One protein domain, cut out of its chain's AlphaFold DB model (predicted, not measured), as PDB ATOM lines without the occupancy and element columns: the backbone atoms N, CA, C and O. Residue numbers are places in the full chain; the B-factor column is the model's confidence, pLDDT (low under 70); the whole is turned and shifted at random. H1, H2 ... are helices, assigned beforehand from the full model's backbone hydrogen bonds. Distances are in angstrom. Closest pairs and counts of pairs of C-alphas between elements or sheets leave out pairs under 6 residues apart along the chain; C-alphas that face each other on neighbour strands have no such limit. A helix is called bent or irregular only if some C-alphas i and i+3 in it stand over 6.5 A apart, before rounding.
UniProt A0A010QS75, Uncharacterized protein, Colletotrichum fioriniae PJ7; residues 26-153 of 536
ATOM      1  N   GLY A  26     287.616 179.415 184.170       57.19
ATOM      2  CA  GLY A  26     288.847 179.305 184.949       57.19
ATOM      3  C   GLY A  26     288.649 179.825 186.361       57.19
ATOM      4  O   GLY A  26     288.916 179.105 187.310       57.19
ATOM      5  N   PHE A  27     288.056 181.011 186.506       59.75
ATOM      6  CA  PHE A  27     287.834 181.614 187.818       59.75
ATOM      7  C   PHE A  27     286.713 180.930 188.624       59.75
ATOM      8  O   PHE A  27     286.808 180.788 189.839       59.75
ATOM      9  N   GLN A  28     285.671 180.441 187.949       64.38
ATOM     10  CA  GLN A  28     284.617 179.650 188.595       64.38
ATOM     11  C   GLN A  28     285.152 178.277 189.031       64.38
ATOM     12  O   GLN A  28     284.806 177.794 190.104       64.38
ATOM     13  N   ARG A  29     286.053 177.681 188.241       69.06
ATOM     14  CA  ARG A  29     286.795 176.466 188.583       69.06
ATOM     15  C   ARG A  29     287.792 176.713 189.716       69.06
ATOM     16  O   ARG A  29     287.799 175.926 190.642       69.06
ATOM     17  N   GLU A  30     288.532 177.824 189.734       74.12
ATOM     18  CA  GLU A  30     289.377 178.225 190.876       74.12
ATOM     19  C   GLU A  30     288.574 178.230 192.189       74.12
ATOM     20  O   GLU A  30     289.038 177.694 193.192       74.12
ATOM     21  N   TRP A  31     287.354 178.787 192.185       77.31
ATOM     22  CA  TRP A  31     286.466 178.761 193.353       77.31
ATOM     23  C   TRP A  31     285.928 177.370 193.686       77.31
ATOM     24  O   TRP A  31     285.918 177.003 194.858       77.31
ATOM     25  N   LEU A  32     285.448 176.614 192.696       75.81
ATOM     26  CA  LEU A  32     284.843 175.296 192.916       75.81
ATOM     27  C   LEU A  32     285.887 174.249 193.323       75.81
ATOM     28  O   LEU A  32     285.623 173.473 194.237       75.81
ATOM     29  N   ASP A  33     287.077 174.273 192.725       81.25
ATOM     30  CA  ASP A  33     288.214 173.429 193.092       81.25
ATOM     31  C   ASP A  33     288.691 173.776 194.509       81.25
ATOM     32  O   ASP A  33     288.870 172.874 195.326       81.25
ATOM     33  N   LEU A  34     288.828 175.068 194.850       83.38
ATOM     34  CA  LEU A  34     289.177 175.508 196.208       83.38
ATOM     35  C   LEU A  34     288.107 175.091 197.228       83.38
ATOM     36  O   LEU A  34     288.441 174.520 198.264       83.38
ATOM     37  N   ALA A  35     286.825 175.327 196.937       84.50
ATOM     38  CA  ALA A  35     285.716 174.955 197.812       84.50
ATOM     39  C   ALA A  35     285.633 173.433 198.004       84.50
ATOM     40  O   ALA A  35     285.552 172.970 199.138       84.50
ATOM     41  N   ALA A  36     285.738 172.641 196.932       83.62
ATOM     42  CA  ALA A  36     285.770 171.183 197.013       83.62
ATOM     43  C   ALA A  36     286.987 170.688 197.810       83.62
ATOM     44  O   ALA A  36     286.844 169.827 198.677       83.62
ATOM     45  N   LYS A  37     288.178 171.259 197.585       86.19
ATOM     46  CA  LYS A  37     289.397 170.917 198.330       86.19
ATOM     47  C   LYS A  37     289.239 171.186 199.832       86.19
ATOM     48  O   LYS A  37     289.586 170.333 200.647       86.19
ATOM     49  N   LEU A  38     288.667 172.334 200.200       85.88
ATOM     50  CA  LEU A  38     288.404 172.713 201.591       85.88
ATOM     51  C   LEU A  38     287.310 171.847 202.231       85.88
ATOM     52  O   LEU A  38     287.514 171.320 203.320       85.88
ATOM     53  N   PHE A  39     286.175 171.633 201.558       86.12
ATOM     54  CA  PHE A  39     285.059 170.847 202.097       86.12
ATOM     55  C   PHE A  39     285.364 169.346 202.214       86.12
ATOM     56  O   PHE A  39     284.823 168.708 203.116       86.12
ATOM     57  N   ASN A  40     286.252 168.808 201.367       84.12
ATOM     58  CA  ASN A  40     286.814 167.458 201.509       84.12
ATOM     59  C   ASN A  40     287.845 167.359 202.652       84.12
ATOM     60  O   ASN A  40     288.047 166.277 203.195       84.12
ATOM     61  N   THR A  41     288.508 168.466 203.009       84.19
ATOM     62  CA  THR A  41     289.458 168.527 204.137       84.19
ATOM     63  C   THR A  41     288.725 168.670 205.475       84.19
ATOM     64  O   THR A  41     289.123 168.063 206.466       84.19
ATOM     65  N   ASP A  42     287.612 169.408 205.497       82.38
ATOM     66  CA  ASP A  42     286.674 169.524 206.621       82.38
ATOM     67  C   ASP A  42     285.831 168.242 206.801       82.38
ATOM     68  O   ASP A  42     284.603 168.244 206.712       82.38
ATOM     69  N   ALA A  43     286.503 167.116 207.046       71.94
ATOM     70  CA  ALA A  43     285.917 165.773 207.109       71.94
ATOM     71  C   ALA A  43     284.990 165.527 208.320       71.94
ATOM     72  O   ALA A  43     284.415 164.449 208.447       71.94
ATOM     73  N   LEU A  44     284.862 166.507 209.221       74.38
ATOM     74  CA  LEU A  44     283.986 166.459 210.397       74.38
ATOM     75  C   LEU A  44     282.786 167.423 210.285       74.38
ATOM     76  O   LEU A  44     282.092 167.615 211.278       74.38
ATOM     77  N   ASP A  45     282.564 168.043 209.116       77.19
ATOM     78  CA  ASP A  45     281.509 169.053 208.890       77.19
ATOM     79  C   ASP A  45     281.561 170.234 209.895       77.19
ATOM     80  O   ASP A  45     280.558 170.891 210.181       77.19
ATOM     81  N   ILE A  46     282.749 170.537 210.439       73.81
ATOM     82  CA  ILE A  46     282.934 171.580 211.458       73.81
ATOM     83  C   ILE A  46     282.867 172.967 210.815       73.81
ATOM     84  O   ILE A  46     282.405 173.907 211.461       73.81
ATOM     85  N   LEU A  47     283.321 173.129 209.568       76.25
ATOM     86  CA  LEU A  47     283.310 174.408 208.851       76.25
ATOM     87  C   LEU A  47     281.918 174.764 208.314       76.25
ATOM     88  O   LEU A  47     281.536 175.935 208.383       76.25
ATOM     89  N   LEU A  48     281.164 173.774 207.838       82.06
ATOM     90  CA  LEU A  48     279.747 173.841 207.460       82.06
ATOM     91  C   LEU A  48     279.166 172.418 207.495       82.06
ATOM     92  O   LEU A  48     279.852 171.475 207.100       82.06
ATOM     93  N   THR A  49     277.893 172.264 207.859       85.56
ATOM     94  CA  THR A  49     277.181 170.981 207.699       85.56
ATOM     95  C   THR A  49     277.051 170.586 206.224       85.56
ATOM     96  O   THR A  49     277.036 171.442 205.343       85.56
ATOM     97  N   SER A  50     276.885 169.299 205.907       80.50
ATOM     98  CA  SER A  50     276.712 168.821 204.522       80.50
ATOM     99  C   SER A  50     275.486 169.376 203.767       80.50
ATOM    100  O   SER A  50     275.380 169.179 202.552       80.50
ATOM    101  N   GLU A  51     274.552 170.053 204.440       83.31
ATOM    102  CA  GLU A  51     273.479 170.832 203.807       83.31
ATOM    103  C   GLU A  51     273.944 172.265 203.513       83.31
ATOM    104  O   GLU A  51     273.920 172.686 202.356       83.31
ATOM    105  N   GLU A  52     274.510 172.963 204.501       85.38
ATOM    106  CA  GLU A  52     275.122 174.282 204.303       85.38
ATOM    107  C   GLU A  52     276.277 174.257 203.284       85.38
ATOM    108  O   GLU A  52     276.445 175.210 202.532       85.38
ATOM    109  N   LYS A  53     277.065 173.175 203.194       84.19
ATOM    110  CA  LYS A  53     278.103 172.985 202.161       84.19
ATOM    111  C   LYS A  53     277.495 173.012 200.757       84.19
ATOM    112  O   LYS A  53     278.072 173.610 199.852       84.19
ATOM    113  N   LYS A  54     276.309 172.416 200.568       81.94
ATOM    114  CA  LYS A  54     275.575 172.464 199.291       81.94
ATOM    115  C   LYS A  54     275.026 173.862 199.035       81.94
ATOM    116  O   LYS A  54     275.171 174.354 197.920       81.94
ATOM    117  N   GLU A  55     274.465 174.527 200.046       83.62
ATOM    118  CA  GLU A  55     274.008 175.916 199.913       83.62
ATOM    119  C   GLU A  55     275.174 176.868 199.586       83.62
ATOM    120  O   GLU A  55     275.054 177.691 198.683       83.62
ATOM    121  N   ALA A  56     276.340 176.714 200.220       83.75
ATOM    122  CA  ALA A  56     277.541 177.489 199.921       83.75
ATOM    123  C   ALA A  56     278.027 177.262 198.481       83.75
ATOM    124  O   ALA A  56     278.313 178.232 197.781       83.75
ATOM    125  N   LEU A  57     278.063 176.010 198.007       81.62
ATOM    126  CA  LEU A  57     278.368 175.703 196.604       81.62
ATOM    127  C   LEU A  57     277.343 176.334 195.648       81.62
ATOM    128  O   LEU A  57     277.735 176.890 194.625       81.62
ATOM    129  N   VAL A  58     276.051 176.336 195.994       79.81
ATOM    130  CA  VAL A  58     275.005 177.033 195.224       79.81
ATOM    131  C   VAL A  58     275.224 178.552 195.232       79.81
ATOM    132  O   VAL A  58     275.176 179.170 194.173       79.81
ATOM    133  N   LEU A  59     275.561 179.169 196.370       81.31
ATOM    134  CA  LEU A  59     275.888 180.601 196.471       81.31
ATOM    135  C   LEU A  59     277.168 180.997 195.707       81.31
ATOM    136  O   LEU A  59     277.298 182.160 195.324       81.31
ATOM    137  N   ILE A  60     278.087 180.052 195.477       78.00
ATOM    138  CA  ILE A  60     279.300 180.211 194.652       78.00
ATOM    139  C   ILE A  60     279.008 179.953 193.158       78.00
ATOM    140  O   ILE A  60     279.658 180.549 192.300       78.00
ATOM    141  N   ALA A  61     278.011 179.121 192.831       71.06
ATOM    142  CA  ALA A  61     277.606 178.778 191.460       71.06
ATOM    143  C   ALA A  61     276.518 179.701 190.860       71.06
ATOM    144  O   ALA A  61     276.429 179.843 189.642       71.06
ATOM    145  N   ILE A  62     275.727 180.390 191.686       66.94
ATOM    146  CA  ILE A  62     274.728 181.388 191.261       66.94
ATOM    147  C   ILE A  62     275.248 182.471 190.275       66.94
ATOM    148  O   ILE A  62     274.487 182.818 189.371       66.94
ATOM    149  N   PRO A  63     276.496 182.991 190.333       51.56
ATOM    150  CA  PRO A  63     276.985 183.979 189.361       51.56
ATOM    151  C   PRO A  63     277.332 183.434 187.964       51.56
ATOM    152  O   PRO A  63     277.816 184.201 187.129       51.56
ATOM    153  N   ILE A  64     277.107 182.147 187.666       48.09
ATOM    154  CA  ILE A  64     277.444 181.565 186.352       48.09
ATOM    155  C   ILE A  64     276.639 182.207 185.197       48.09
ATOM    156  O   ILE A  64     277.122 182.247 184.067       48.09
ATOM    157  N   THR A  65     275.458 182.783 185.460       43.94
ATOM    158  CA  THR A  65     274.580 183.380 184.430       43.94
ATOM    159  C   THR A  65     274.664 184.909 184.298       43.94
ATOM    160  O   THR A  65     274.340 185.447 183.234       43.94
ATOM    161  N   SER A  66     275.137 185.634 185.320       43.19
ATOM    162  CA  SER A  66     275.193 187.110 185.347       43.19
ATOM    163  C   SER A  66     276.414 187.682 184.602       43.19
ATOM    164  O   SER A  66     277.224 188.429 185.154       43.19
ATOM    165  N   SER A  67     276.579 187.298 183.333       41.25
ATOM    166  CA  SER A  67     277.761 187.594 182.513       41.25
ATOM    167  C   SER A  67     277.833 189.068 182.055       41.25
ATOM    168  O   SER A  67     277.438 189.397 180.934       41.25
ATOM    169  N   SER A  68     278.355 189.962 182.897       45.91
ATOM    170  CA  SER A  68     278.617 191.371 182.529       45.91
ATOM    171  C   SER A  68     279.963 191.929 183.017       45.91
ATOM    172  O   SER A  68     280.458 192.916 182.472       45.91
ATOM    173  N   PHE A  69     280.603 191.301 184.009       51.06
ATOM    174  CA  PHE A  69     281.836 191.811 184.614       51.06
ATOM    175  C   PHE A  69     283.099 191.180 184.021       51.06
ATOM    176  O   PHE A  69     283.649 190.228 184.568       51.06
ATOM    177  N   GLY A  70     283.632 191.786 182.955       51.12
ATOM    178  CA  GLY A  70     284.947 191.462 182.373       51.12
ATOM    179  C   GLY A  70     286.163 191.814 183.253       51.12
ATOM    180  O   GLY A  70     287.220 192.152 182.732       51.12
ATOM    181  N   ASN A  71     286.017 191.810 184.582       58.47
ATOM    182  CA  ASN A  71     287.079 192.078 185.552       58.47
ATOM    183  C   ASN A  71     286.778 191.328 186.865       58.47
ATOM    184  O   ASN A  71     285.772 191.609 187.521       58.47
ATOM    185  N   LYS A  72     287.681 190.413 187.249       60.44
ATOM    186  CA  LYS A  72     287.619 189.545 188.442       60.44
ATOM    187  C   LYS A  72     287.298 190.319 189.731       60.44
ATOM    188  O   LYS A  72     286.318 189.999 190.400       60.44
ATOM    189  N   CYS A  73     288.018 191.406 190.005       60.34
ATOM    190  CA  CYS A  73     287.826 192.222 191.208       60.34
ATOM    191  C   CYS A  73     286.471 192.950 191.222       60.34
ATOM    192  O   CYS A  73     285.830 193.060 192.267       60.34
ATOM    193  N   ARG A  74     285.997 193.426 190.059       59.00
ATOM    194  CA  ARG A  74     284.680 194.082 189.945       59.00
ATOM    195  C   ARG A  74     283.529 193.079 190.076       59.00
ATOM    196  O   ARG A  74     282.518 193.416 190.685       59.00
ATOM    197  N   ALA A  75     283.699 191.862 189.556       62.19
ATOM    198  CA  ALA A  75     282.746 190.764 189.713       62.19
ATOM    199  C   ALA A  75     282.611 190.335 191.186       62.19
ATOM    200  O   ALA A  75     281.495 190.232 191.689       62.19
ATOM    201  N   GLN A  76     283.737 190.163 191.892       68.88
ATOM    202  CA  GLN A  76     283.763 189.878 193.332       68.88
ATOM    203  C   GLN A  76     283.053 190.979 194.135       68.88
ATOM    204  O   GLN A  76     282.124 190.698 194.891       68.88
ATOM    205  N   ALA A  77     283.445 192.243 193.936       61.78
ATOM    206  CA  ALA A  77     282.945 193.375 194.719       61.78
ATOM    207  C   ALA A  77     281.439 193.649 194.559       61.78
ATOM    208  O   ALA A  77     280.823 194.178 195.484       61.78
ATOM    209  N   LEU A  78     280.855 193.293 193.411       61.00
ATOM    210  CA  LEU A  78     279.431 193.475 193.106       61.00
ATOM    211  C   LEU A  78     278.603 192.189 193.276       61.00
ATOM    212  O   LEU A  78     277.420 192.172 192.941       61.00
ATOM    213  N   HIS A  79     279.188 191.111 193.806       74.94
ATOM    214  CA  HIS A  79     278.454 189.870 194.022       74.94
ATOM    215  C   HIS A  79     277.390 190.019 195.125       74.94
ATOM    216  O   HIS A  79     277.625 190.654 196.159       74.94
ATOM    217  N   ARG A  80     276.214 189.398 194.951       81.44
ATOM    218  CA  ARG A  80     275.089 189.525 195.901       81.44
ATOM    219  C   ARG A  80     275.451 188.989 197.289       81.44
ATOM    220  O   ARG A  80     275.255 189.690 198.277       81.44
ATOM    221  N   THR A  81     276.076 187.812 197.344       85.31
ATOM    222  CA  THR A  81     276.581 187.181 198.577       85.31
ATOM    223  C   THR A  81     277.635 188.054 199.272       85.31
ATOM    224  O   THR A  81     277.625 188.185 200.491       85.31
ATOM    225  N   VAL A  82     278.503 188.726 198.504       84.56
ATOM    226  CA  VAL A  82     279.517 189.672 199.018       84.56
ATOM    227  C   VAL A  82     278.879 190.950 199.572       84.56
ATOM    228  O   VAL A  82     279.309 191.461 200.605       84.56
ATOM    229  N   SER A  83     277.830 191.446 198.917       83.44
ATOM    230  CA  SER A  83     277.058 192.610 199.373       83.44
ATOM    231  C   SER A  83     276.329 192.303 200.685       83.44
ATOM    232  O   SER A  83     276.425 193.072 201.637       83.44
ATOM    233  N   GLN A  84     275.695 191.130 200.781       87.25
ATOM    234  CA  GLN A  84     275.061 190.640 202.011       87.25
ATOM    235  C   GLN A  84     276.086 190.397 203.128       87.25
ATOM    236  O   GLN A  84     275.843 190.768 204.273       87.25
ATOM    237  N   ALA A  85     277.260 189.844 202.814       87.81
ATOM    238  CA  ALA A  85     278.358 189.714 203.770       87.81
ATOM    239  C   ALA A  85     278.824 191.081 204.302       87.81
ATOM    240  O   ALA A  85     278.976 191.242 205.512       87.81
ATOM    241  N   ARG A  86     278.933 192.103 203.444       85.88
ATOM    242  CA  ARG A  86     279.191 193.489 203.874       85.88
ATOM    243  C   ARG A  86     278.071 194.052 204.765       85.88
ATOM    244  O   ARG A  86     278.383 194.732 205.737       85.88
ATOM    245  N   GLU A  87     276.795 193.779 204.482       86.50
ATOM    246  CA  GLU A  87     275.675 194.185 205.359       86.50
ATOM    247  C   GLU A  87     275.795 193.572 206.765       86.50
ATOM    248  O   GLU A  87     275.574 194.268 207.756       86.50
ATOM    249  N   MET A  88     276.187 192.296 206.856       86.19
ATOM    250  CA  MET A  88     276.391 191.579 208.125       86.19
ATOM    251  C   MET A  88     277.651 192.052 208.865       86.19
ATOM    252  O   MET A  88     277.628 192.199 210.084       86.19
ATOM    253  N   GLY A  89     278.724 192.383 208.139       84.19
ATOM    254  CA  GLY A  89     279.901 193.065 208.691       84.19
ATOM    255  C   GLY A  89     279.564 194.419 209.325       84.19
ATOM    256  O   GLY A  89     280.112 194.783 210.359       84.19
ATOM    257  N   GLN A  90     278.591 195.132 208.752       85.38
ATOM    258  CA  GLN A  90     278.090 196.416 209.252       85.38
ATOM    259  C   GLN A  90     276.970 196.289 210.304       85.38
ATOM    260  O   GLN A  90     276.350 197.297 210.640       85.38
ATOM    261  N   GLY A  91     276.647 195.079 210.782       83.44
ATOM    262  CA  GLY A  91     275.571 194.845 211.757       83.44
ATOM    263  C   GLY A  91     274.151 195.149 211.250       83.44
ATOM    264  O   GLY A  91     273.203 195.145 212.028       83.44
ATOM    265  N   LYS A  92     273.971 195.401 209.945       86.12
ATOM    266  CA  LYS A  92     272.674 195.744 209.324       86.12
ATOM    267  C   LYS A  92     271.793 194.521 209.052       86.12
ATOM    268  O   LYS A  92     270.656 194.663 208.609       86.12
ATOM    269  N   ARG A  93     272.342 193.322 209.253       80.88
ATOM    270  CA  ARG A  93     271.753 192.025 208.915       80.88
ATOM    271  C   ARG A  93     272.307 190.963 209.883       80.88
ATOM    272  O   ARG A  93     273.502 191.031 210.170       80.88
ATOM    273  N   PRO A  94     271.499 189.999 210.369       81.62
ATOM    274  CA  PRO A  94     271.989 188.918 211.230       81.62
ATOM    275  C   PRO A  94     273.031 188.037 210.510       81.62
ATOM    276  O   PRO A  94     272.940 187.889 209.287       81.62
ATOM    277  N   PRO A  95     274.007 187.451 211.230       80.81
ATOM    278  CA  PRO A  95     275.146 186.746 210.640       80.81
ATOM    279  C   PRO A  95     274.768 185.374 210.051       80.81
ATOM    280  O   PRO A  95     274.687 184.365 210.743       80.81
ATOM    281  N   ALA A  96     274.610 185.309 208.729       85.81
ATOM    282  CA  ALA A  96     274.416 184.068 207.984       85.81
ATOM    283  C   ALA A  96     275.768 183.410 207.641       85.81
ATOM    284  O   ALA A  96     276.444 183.798 206.681       85.81
ATOM    285  N   ARG A  97     276.146 182.388 208.420       84.25
ATOM    286  CA  ARG A  97     277.410 181.630 208.316       84.25
ATOM    287  C   ARG A  97     277.749 181.207 206.880       84.25
ATOM    288  O   ARG A  97     278.830 181.528 206.386       84.25
ATOM    289  N   VAL A  98     276.803 180.564 206.194       88.44
ATOM    290  CA  VAL A  98     276.929 180.098 204.800       88.44
ATOM    291  C   VAL A  98     277.284 181.242 203.845       88.44
ATOM    292  O   VAL A  98     278.205 181.132 203.038       88.44
ATOM    293  N   THR A  99     276.591 182.376 203.972       88.75
ATOM    294  CA  THR A  99     276.790 183.574 203.143       88.75
ATOM    295  C   THR A  99     278.157 184.219 203.396       88.75
ATOM    296  O   THR A  99     278.815 184.626 202.441       88.75
ATOM    297  N   ILE A 100     278.623 184.280 204.651       88.94
ATOM    298  CA  ILE A 100     279.960 184.806 204.982       88.94
ATOM    299  C   ILE A 100     281.048 183.911 204.376       88.94
ATOM    300  O   ILE A 100     281.920 184.402 203.659       88.94
ATOM    301  N   LEU A 101     280.979 182.596 204.603       88.50
ATOM    302  CA  LEU A 101     281.988 181.650 204.121       88.50
ATOM    303  C   LEU A 101     282.021 181.587 202.584       88.50
ATOM    304  O   LEU A 101     283.099 181.659 201.996       88.50
ATOM    305  N   ALA A 102     280.861 181.568 201.918       88.25
ATOM    306  CA  ALA A 102     280.776 181.658 200.460       88.25
ATOM    307  C   ALA A 102     281.366 182.977 199.918       88.25
ATOM    308  O   ALA A 102     282.073 182.966 198.912       88.25
ATOM    309  N   ALA A 103     281.144 184.112 200.592       87.25
ATOM    310  CA  ALA A 103     281.736 185.390 200.196       87.25
ATOM    311  C   ALA A 103     283.268 185.431 200.380       87.25
ATOM    312  O   ALA A 103     283.967 186.002 199.541       87.25
ATOM    313  N   LEU A 104     283.806 184.800 201.427       87.56
ATOM    314  CA  LEU A 104     285.254 184.678 201.641       87.56
ATOM    315  C   LEU A 104     285.916 183.744 200.612       87.56
ATOM    316  O   LEU A 104     287.012 184.043 200.135       87.56
ATOM    317  N   LEU A 105     285.238 182.663 200.209       85.50
ATOM    318  CA  LEU A 105     285.668 181.782 199.113       85.50
ATOM    319  C   LEU A 105     285.649 182.499 197.753       85.50
ATOM    320  O   LEU A 105     286.594 182.367 196.978       85.50
ATOM    321  N   ILE A 106     284.642 183.345 197.508       83.31
ATOM    322  CA  ILE A 106     284.571 184.243 196.343       83.31
ATOM    323  C   ILE A 106     285.763 185.218 196.302       83.31
ATOM    324  O   ILE A 106     286.306 185.501 195.231       83.31
ATOM    325  N   TYR A 107     286.246 185.673 197.458       80.88
ATOM    326  CA  TYR A 107     287.494 186.434 197.588       80.88
ATOM    327  C   TYR A 107     288.771 185.574 197.659       80.88
ATOM    328  O   TYR A 107     289.839 186.098 197.960       80.88
ATOM    329  N   THR A 108     288.706 184.264 197.390       80.19
ATOM    330  CA  THR A 108     289.864 183.345 197.450       80.19
ATOM    331  C   THR A 108     290.643 183.413 198.779       80.19
ATOM    332  O   THR A 108     291.849 183.185 198.822       80.19
ATOM    333  N   LEU A 109     289.928 183.693 199.881       79.94
ATOM    334  CA  LEU A 109     290.437 183.908 201.249       79.94
ATOM    335  C   LEU A 109     291.271 185.193 201.461       79.94
ATOM    336  O   LEU A 109     291.915 185.366 202.504       79.94
ATOM    337  N   GLU A 110     291.189 186.126 200.510       82.94
ATOM    338  CA  GLU A 110     291.800 187.460 200.524       82.94
ATOM    339  C   GLU A 110     290.717 188.552 200.357       82.94
ATOM    340  O   GLU A 110     290.604 189.181 199.302       82.94
ATOM    341  N   PRO A 111     289.856 188.774 201.372       82.25
ATOM    342  CA  PRO A 111     288.844 189.823 201.310       82.25
ATOM    343  C   PRO A 111     289.470 191.229 201.388       82.25
ATOM    344  O   PRO A 111     290.608 191.377 201.843       82.25
ATOM    345  N   PRO A 112     288.721 192.284 201.004       82.81
ATOM    346  CA  PRO A 112     289.165 193.670 201.137       82.81
ATOM    347  C   PRO A 112     289.608 193.993 202.569       82.81
ATOM    348  O   PRO A 112     289.003 193.507 203.521       82.81
ATOM    349  N   SER A 113     290.612 194.861 202.729       83.44
ATOM    350  CA  SER A 113     291.181 195.221 204.043       83.44
ATOM    351  C   SER A 113     290.123 195.622 205.076       83.44
ATOM    352  O   SER A 113     290.198 195.189 206.219       83.44
ATOM    353  N   THR A 114     289.086 196.349 204.647       83.00
ATOM    354  CA  THR A 114     287.963 196.787 205.490       83.00
ATOM    355  C   THR A 114     287.151 195.655 206.120       83.00
ATOM    356  O   THR A 114     286.426 195.888 207.077       83.00
ATOM    357  N   TRP A 115     287.262 194.415 205.636       84.62
ATOM    358  CA  TRP A 115     286.583 193.268 206.249       84.62
ATOM    359  C   TRP A 115     287.277 192.820 207.542       84.62
ATOM    360  O   TRP A 115     286.628 192.228 208.396       84.62
ATOM    361  N   TRP A 116     288.558 193.159 207.722       82.69
ATOM    362  CA  TRP A 116     289.320 192.943 208.961       82.69
ATOM    363  C   TRP A 116     289.058 194.014 210.035       82.69
ATOM    364  O   TRP A 116     289.714 194.020 211.072       82.69
ATOM    365  N   GLU A 117     288.115 194.927 209.787       84.31
ATOM    366  CA  GLU A 117     287.615 195.898 210.769       84.31
ATOM    367  C   GLU A 117     286.333 195.390 211.466       84.31
ATOM    368  O   GLU A 117     285.837 196.028 212.394       84.31
ATOM    369  N   TRP A 118     285.755 194.267 211.013       84.38
ATOM    370  CA  TRP A 118     284.428 193.797 211.428       84.38
ATOM    371  C   TRP A 118     284.516 192.449 212.141       84.38
ATOM    372  O   TRP A 118     284.744 191.424 211.499       84.38
ATOM    373  N   ALA A 119     284.264 192.428 213.454       83.00
ATOM    374  CA  ALA A 119     284.394 191.246 214.320       83.00
ATOM    375  C   ALA A 119     283.763 189.957 213.743       83.00
ATOM    376  O   ALA A 119     284.355 188.882 213.839       83.00
ATOM    377  N   THR A 120     282.614 190.071 213.067       84.44
ATOM    378  CA  THR A 120     281.888 188.960 212.421       84.44
ATOM    379  C   THR A 120     282.648 188.267 211.281       84.44
ATOM    380  O   THR A 120     282.271 187.163 210.893       84.44
ATOM    381  N   MET A 121     283.726 188.862 210.757       86.31
ATOM    382  CA  MET A 121     284.567 188.289 209.696       86.31
ATOM    383  C   MET A 121     285.807 187.554 210.221       86.31
ATOM    384  O   MET A 121     286.275 186.628 209.558       86.31
ATOM    385  N   HIS A 122     286.334 187.917 211.399       85.12
ATOM    386  CA  HIS A 122     287.616 187.391 211.900       85.12
ATOM    387  C   HIS A 122     287.572 185.876 212.124       85.12
ATOM    388  O   HIS A 122     288.431 185.151 211.621       85.12
ATOM    389  N   GLN A 123     286.556 185.392 212.845       86.44
ATOM    390  CA  GLN A 123     286.400 183.971 213.165       86.44
ATOM    391  C   GLN A 123     286.190 183.106 211.900       86.44
ATOM    392  O   GLN A 123     286.964 182.165 211.714       86.44
ATOM    393  N   PRO A 124     285.232 183.404 210.992       86.75
ATOM    394  CA  PRO A 124     285.070 182.652 209.741       86.75
ATOM    395  C   PRO A 124     286.332 182.614 208.867       86.75
ATOM    396  O   PRO A 124     286.617 181.596 208.237       86.75
ATOM    397  N   LEU A 125     287.104 183.703 208.840       86.75
ATOM    398  CA  LEU A 125     288.304 183.828 208.015       86.75
ATOM    399  C   LEU A 125     289.529 183.129 208.620       86.75
ATOM    400  O   LEU A 125     290.281 182.494 207.882       86.75
ATOM    401  N   GLY A 126     289.704 183.179 209.944       87.44
ATOM    402  CA  GLY A 126     290.706 182.377 210.653       87.44
ATOM    403  C   GLY A 126     290.460 180.878 210.465       87.44
ATOM    404  O   GLY A 126     291.367 180.145 210.070       87.44
ATOM    405  N   VAL A 127     289.205 180.442 210.629       87.75
ATOM    406  CA  VAL A 127     288.767 179.057 210.386       87.75
ATOM    407  C   VAL A 127     289.033 178.616 208.940       87.75
ATOM    408  O   VAL A 127     289.671 177.585 208.731       87.75
ATOM    409  N   LEU A 128     288.613 179.395 207.935       88.06
ATOM    410  CA  LEU A 128     288.862 179.059 206.524       88.06
ATOM    411  C   LEU A 128     290.352 178.990 206.177       88.06
ATOM    412  O   LEU A 128     290.749 178.120 205.403       88.06
ATOM    413  N   ARG A 129     291.178 179.885 206.736       89.12
ATOM    414  CA  ARG A 129     292.634 179.864 206.535       89.12
ATOM    415  C   ARG A 129     293.255 178.593 207.099       89.12
ATOM    416  O   ARG A 129     293.955 177.909 206.367       89.12
ATOM    417  N   TYR A 130     292.905 178.203 208.321       90.19
ATOM    418  CA  TYR A 130     293.410 176.957 208.899       90.19
ATOM    419  C   TYR A 130     292.989 175.708 208.098       90.19
ATOM    420  O   TYR A 130     293.823 174.835 207.861       90.19
ATOM    421  N   VAL A 131     291.745 175.628 207.600       88.44
ATOM    422  CA  VAL A 131     291.331 174.515 206.715       88.44
ATOM    423  C   VAL A 131     292.070 174.554 205.372       88.44
ATOM    424  O   VAL A 131     292.387 173.497 204.827       88.44
ATOM    425  N   ARG A 132     292.417 175.741 204.855       88.69
ATOM    426  CA  ARG A 132     293.284 175.884 203.675       88.69
ATOM    427  C   ARG A 132     294.694 175.375 203.951       88.69
ATOM    428  O   ARG A 132     295.195 174.589 203.158       88.69
ATOM    429  N   ASP A 133     295.290 175.738 205.081       89.81
ATOM    430  CA  ASP A 133     296.615 175.262 205.482       89.81
ATOM    431  C   ASP A 133     296.627 173.732 205.651       89.81
ATOM    432  O   ASP A 133     297.584 173.071 205.245       89.81
ATOM    433  N   CYS A 134     295.534 173.147 206.158       89.38
ATOM    434  CA  CYS A 134     295.345 171.694 206.210       89.38
ATOM    435  C   CYS A 134     295.275 171.080 204.800       89.38
ATOM    436  O   CYS A 134     295.932 170.082 204.513       89.38
ATOM    437  N   ALA A 135     294.499 171.695 203.904       86.12
ATOM    438  CA  ALA A 135     294.305 171.240 202.529       86.12
ATOM    439  C   ALA A 135     295.579 171.380 201.671       86.12
ATOM    440  O   ALA A 135     295.831 170.579 200.769       86.12
ATOM    441  N   ASP A 136     296.390 172.403 201.935       86.94
ATOM    442  CA  ASP A 136     297.697 172.645 201.320       86.94
ATOM    443  C   ASP A 136     298.817 171.805 201.983       86.94
ATOM    444  O   ASP A 136     299.944 171.787 201.492       86.94
ATOM    445  N   GLY A 137     298.504 171.037 203.039       86.00
ATOM    446  CA  GLY A 137     299.422 170.109 203.713       86.00
ATOM    447  C   GLY A 137     300.425 170.775 204.663       86.00
ATOM    448  O   GLY A 137     301.406 170.146 205.057       86.00
ATOM    449  N   LEU A 138     300.192 172.042 205.012       88.19
ATOM    450  CA  LEU A 138     301.023 172.857 205.903       88.19
ATOM    451  C   LEU A 138     300.704 172.611 207.387       88.19
ATOM    452  O   LEU A 138     301.560 172.813 208.246       88.19
ATOM    453  N   SER A 139     299.484 172.167 207.692       88.25
ATOM    454  CA  SER A 139     299.034 171.825 209.043       88.25
ATOM    455  C   SER A 139     298.238 170.512 209.060       88.25
ATOM    456  O   SER A 139     297.817 169.997 208.025       88.25
ATOM    457  N   VAL A 140     298.068 169.927 210.250       87.94
ATOM    458  CA  VAL A 140     297.247 168.722 210.452       87.94
ATOM    459  C   VAL A 140     295.862 169.153 210.920       87.94
ATOM    460  O   VAL A 140     295.757 169.889 211.903       87.94
ATOM    461  N   TYR A 141     294.817 168.676 210.240       87.94
ATOM    462  CA  TYR A 141     293.421 168.969 210.570       87.94
ATOM    463  C   TYR A 141     293.004 168.332 211.904       87.94
ATOM    464  O   TYR A 141     293.095 167.117 212.084       87.94
ATOM    465  N   SER A 142     292.518 169.153 212.837       87.31
ATOM    466  CA  SER A 142     291.939 168.727 214.112       87.31
ATOM    467  C   SER A 142     290.863 169.707 214.594       87.31
ATOM    468  O   SER A 142     290.863 170.892 214.249       87.31
ATOM    469  N   SER A 143     289.943 169.226 215.431       83.00
ATOM    470  CA  SER A 143     288.900 170.053 216.055       83.00
ATOM    471  C   SER A 143     289.473 171.118 216.998       83.00
ATOM    472  O   SER A 143     288.964 172.237 217.044       83.00
ATOM    473  N   GLU A 144     290.568 170.816 217.701       85.38
ATOM    474  CA  GLU A 144     291.296 171.794 218.516       85.38
ATOM    475  C   GLU A 144     291.938 172.884 217.644       85.38
ATOM    476  O   GLU A 144     291.846 174.067 217.970       85.38
ATOM    477  N   GLY A 145     292.520 172.513 216.497       85.94
ATOM    478  CA  GLY A 145     293.065 173.460 215.525       85.94
ATOM    479  C   GLY A 145     291.994 174.391 214.954       85.94
ATOM    480  O   GLY A 145     292.204 175.602 214.923       85.94
ATOM    481  N   MET A 146     290.812 173.855 214.618       84.12
ATOM    482  CA  MET A 146     289.641 174.644 214.202       84.12
ATOM    483  C   MET A 146     289.228 175.667 215.268       84.12
ATOM    484  O   MET A 146     289.049 176.846 214.959       84.12
ATOM    485  N   LEU A 147     289.107 175.245 216.533       83.31
ATOM    486  CA  LEU A 147     288.741 176.130 217.645       83.31
ATOM    487  C   LEU A 147     289.823 177.184 217.924       83.31
ATOM    488  O   LEU A 147     289.509 178.351 218.153       83.31
ATOM    489  N   LYS A 148     291.102 176.810 217.844       87.50
ATOM    490  CA  LYS A 148     292.224 177.743 217.994       87.50
ATOM    491  C   LYS A 148     292.243 178.781 216.868       87.50
ATOM    492  O   LYS A 148     292.416 179.964 217.147       87.50
ATOM    493  N   ALA A 149     291.995 178.370 215.625       85.88
ATOM    494  CA  ALA A 149     291.903 179.258 214.466       85.88
ATOM    495  C   ALA A 149     290.683 180.198 214.520       85.88
ATOM    496  O   ALA A 149     290.783 181.355 214.117       85.88
ATOM    497  N   ALA A 150     289.560 179.733 215.076       81.38
ATOM    498  CA  ALA A 150     288.381 180.555 215.351       81.38
ATOM    499  C   ALA A 150     288.651 181.672 216.375       81.38
ATOM    500  O   ALA A 150     288.096 182.764 216.250       81.38
ATOM    501  N   LEU A 151     289.495 181.405 217.377       80.12
ATOM    502  CA  LEU A 151     289.777 182.328 218.482       80.12
ATOM    503  C   LEU A 151     290.998 183.232 218.240       80.12
ATOM    504  O   LEU A 151     291.037 184.337 218.774       80.12
ATOM    505  N   ALA A 152     291.965 182.812 217.414       72.00
ATOM    506  CA  ALA A 152     293.254 183.490 217.210       72.00
ATOM    507  C   ALA A 152     293.176 184.950 216.715       72.00
ATOM    508  O   ALA A 152     294.169 185.676 216.788       72.00
ATOM    509  N   HIS A 153     292.025 185.383 216.193       59.62
ATOM    510  CA  HIS A 153     291.795 186.743 215.696       59.62
ATOM    511  C   HIS A 153     290.574 187.433 216.327       59.62
ATOM    512  O   HIS A 153     290.148 188.471 215.826       59.62
TER     513      HIS A 153
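This is residues 26 to 153 of the 536 residues of an uncharacterized protein of Colletotrichum fioriniae PJ7 (UniProt A0A010QS75). Helix H5 fills the middle of a triangle of helices: H4 and H7 meet near their ends as a V, and the hairpin of H1 and H2 crosses the open side of that V. H8 folds back along H7 on the side away from H5, and the short helices H3 and H6 make few contacts. The printed part has 128 residues with eight named helices, H1 to H8 in order along the chain, and no named strand; its class is all helix. It is compact, with a radius of gyration of the C-alphas of 14.0 A, and spans 42 by 32 by 25 A.

H1, residues 26 to 41, touches H2, residues 52 to 64, as a helical hairpin at a shallow tilt of 5 degrees, opposite ways; their closest C-alphas, Phe 39 and Lys 53, are 7.3 A apart. H3, residues 72 to 77, touches no helix. H4, residues 80 to 89, is close to H2 but not clearly touching, the closest C-alphas being Leu 59 and Thr 81 at 6.9 A. H5, residues 97 to 106, touches H2 at a steep tilt of 43 degrees, with C-alphas Ala 56 and Ala 102 closest at 5.3 A. H5 also touches H4 at a steep tilt of 60 degrees, with C-alphas Val 82 and Ala 103 closest at 5.0 A. H1 touches H5 with residues 31 to 35 alone, closest at C-alphas Trp 31 and Ile 106, 6.5 A. H6, residues 113 to 117, is close to H4 but not clearly touching: C-alphas Gly 89 and Trp 115, the closest, are 7.1 A apart. H7, residues 119 to 135, and H5 are the hubs, touching four helices each, among them each other, with C-alphas Leu 101 and Pro 124 closest at 6.5 A. H4 and H7 touch only at their ends, closest at C-alphas Gly 89 and Thr 120, 5.9 A. H1 and H7 touch, about perpendicular at 82 degrees, closest at C-alphas Thr 41 and Ala 135, 5.8 A. H8, residues 143 to 151, forms a helical hairpin with H7, opposite ways at 36 degrees, only just a steep tilt, with C-alphas Gln 123 and Ala 150 closest at 4.5 A. Each O i to N i+4 pair is within hydrogen-bond range in H1, H3, H4, H5 and H8, against 7 of 9 in H2, 11 of 13 in H7 and 0 of 1 in H6, where 2 of 2 O i to N i+3 pairs are.

H1 begins at C-alpha 26, (288.847, 179.305, 184.949), and is 22.0 A long; H2 is 19.5 A. H7 is 25.2 A long and ends at C-alpha 135, (294.305, 171.240, 202.529). H2 and H7 are irregular, but only just: C-alphas 60 and 63 are 6.9 A apart, and C-alphas 120 and 123 are 6.8 A apart. H8 ends at C-alpha 151, (289.777, 182.328, 218.482).

The two C-alphas farthest apart, Ser 68 and Glu 144, are 42.9 A apart. The printed part has no cut and no long link. Mean pLDDT of the printed part is 79.1, with residues 26 to 29, 62 to 78 and 153 under 70.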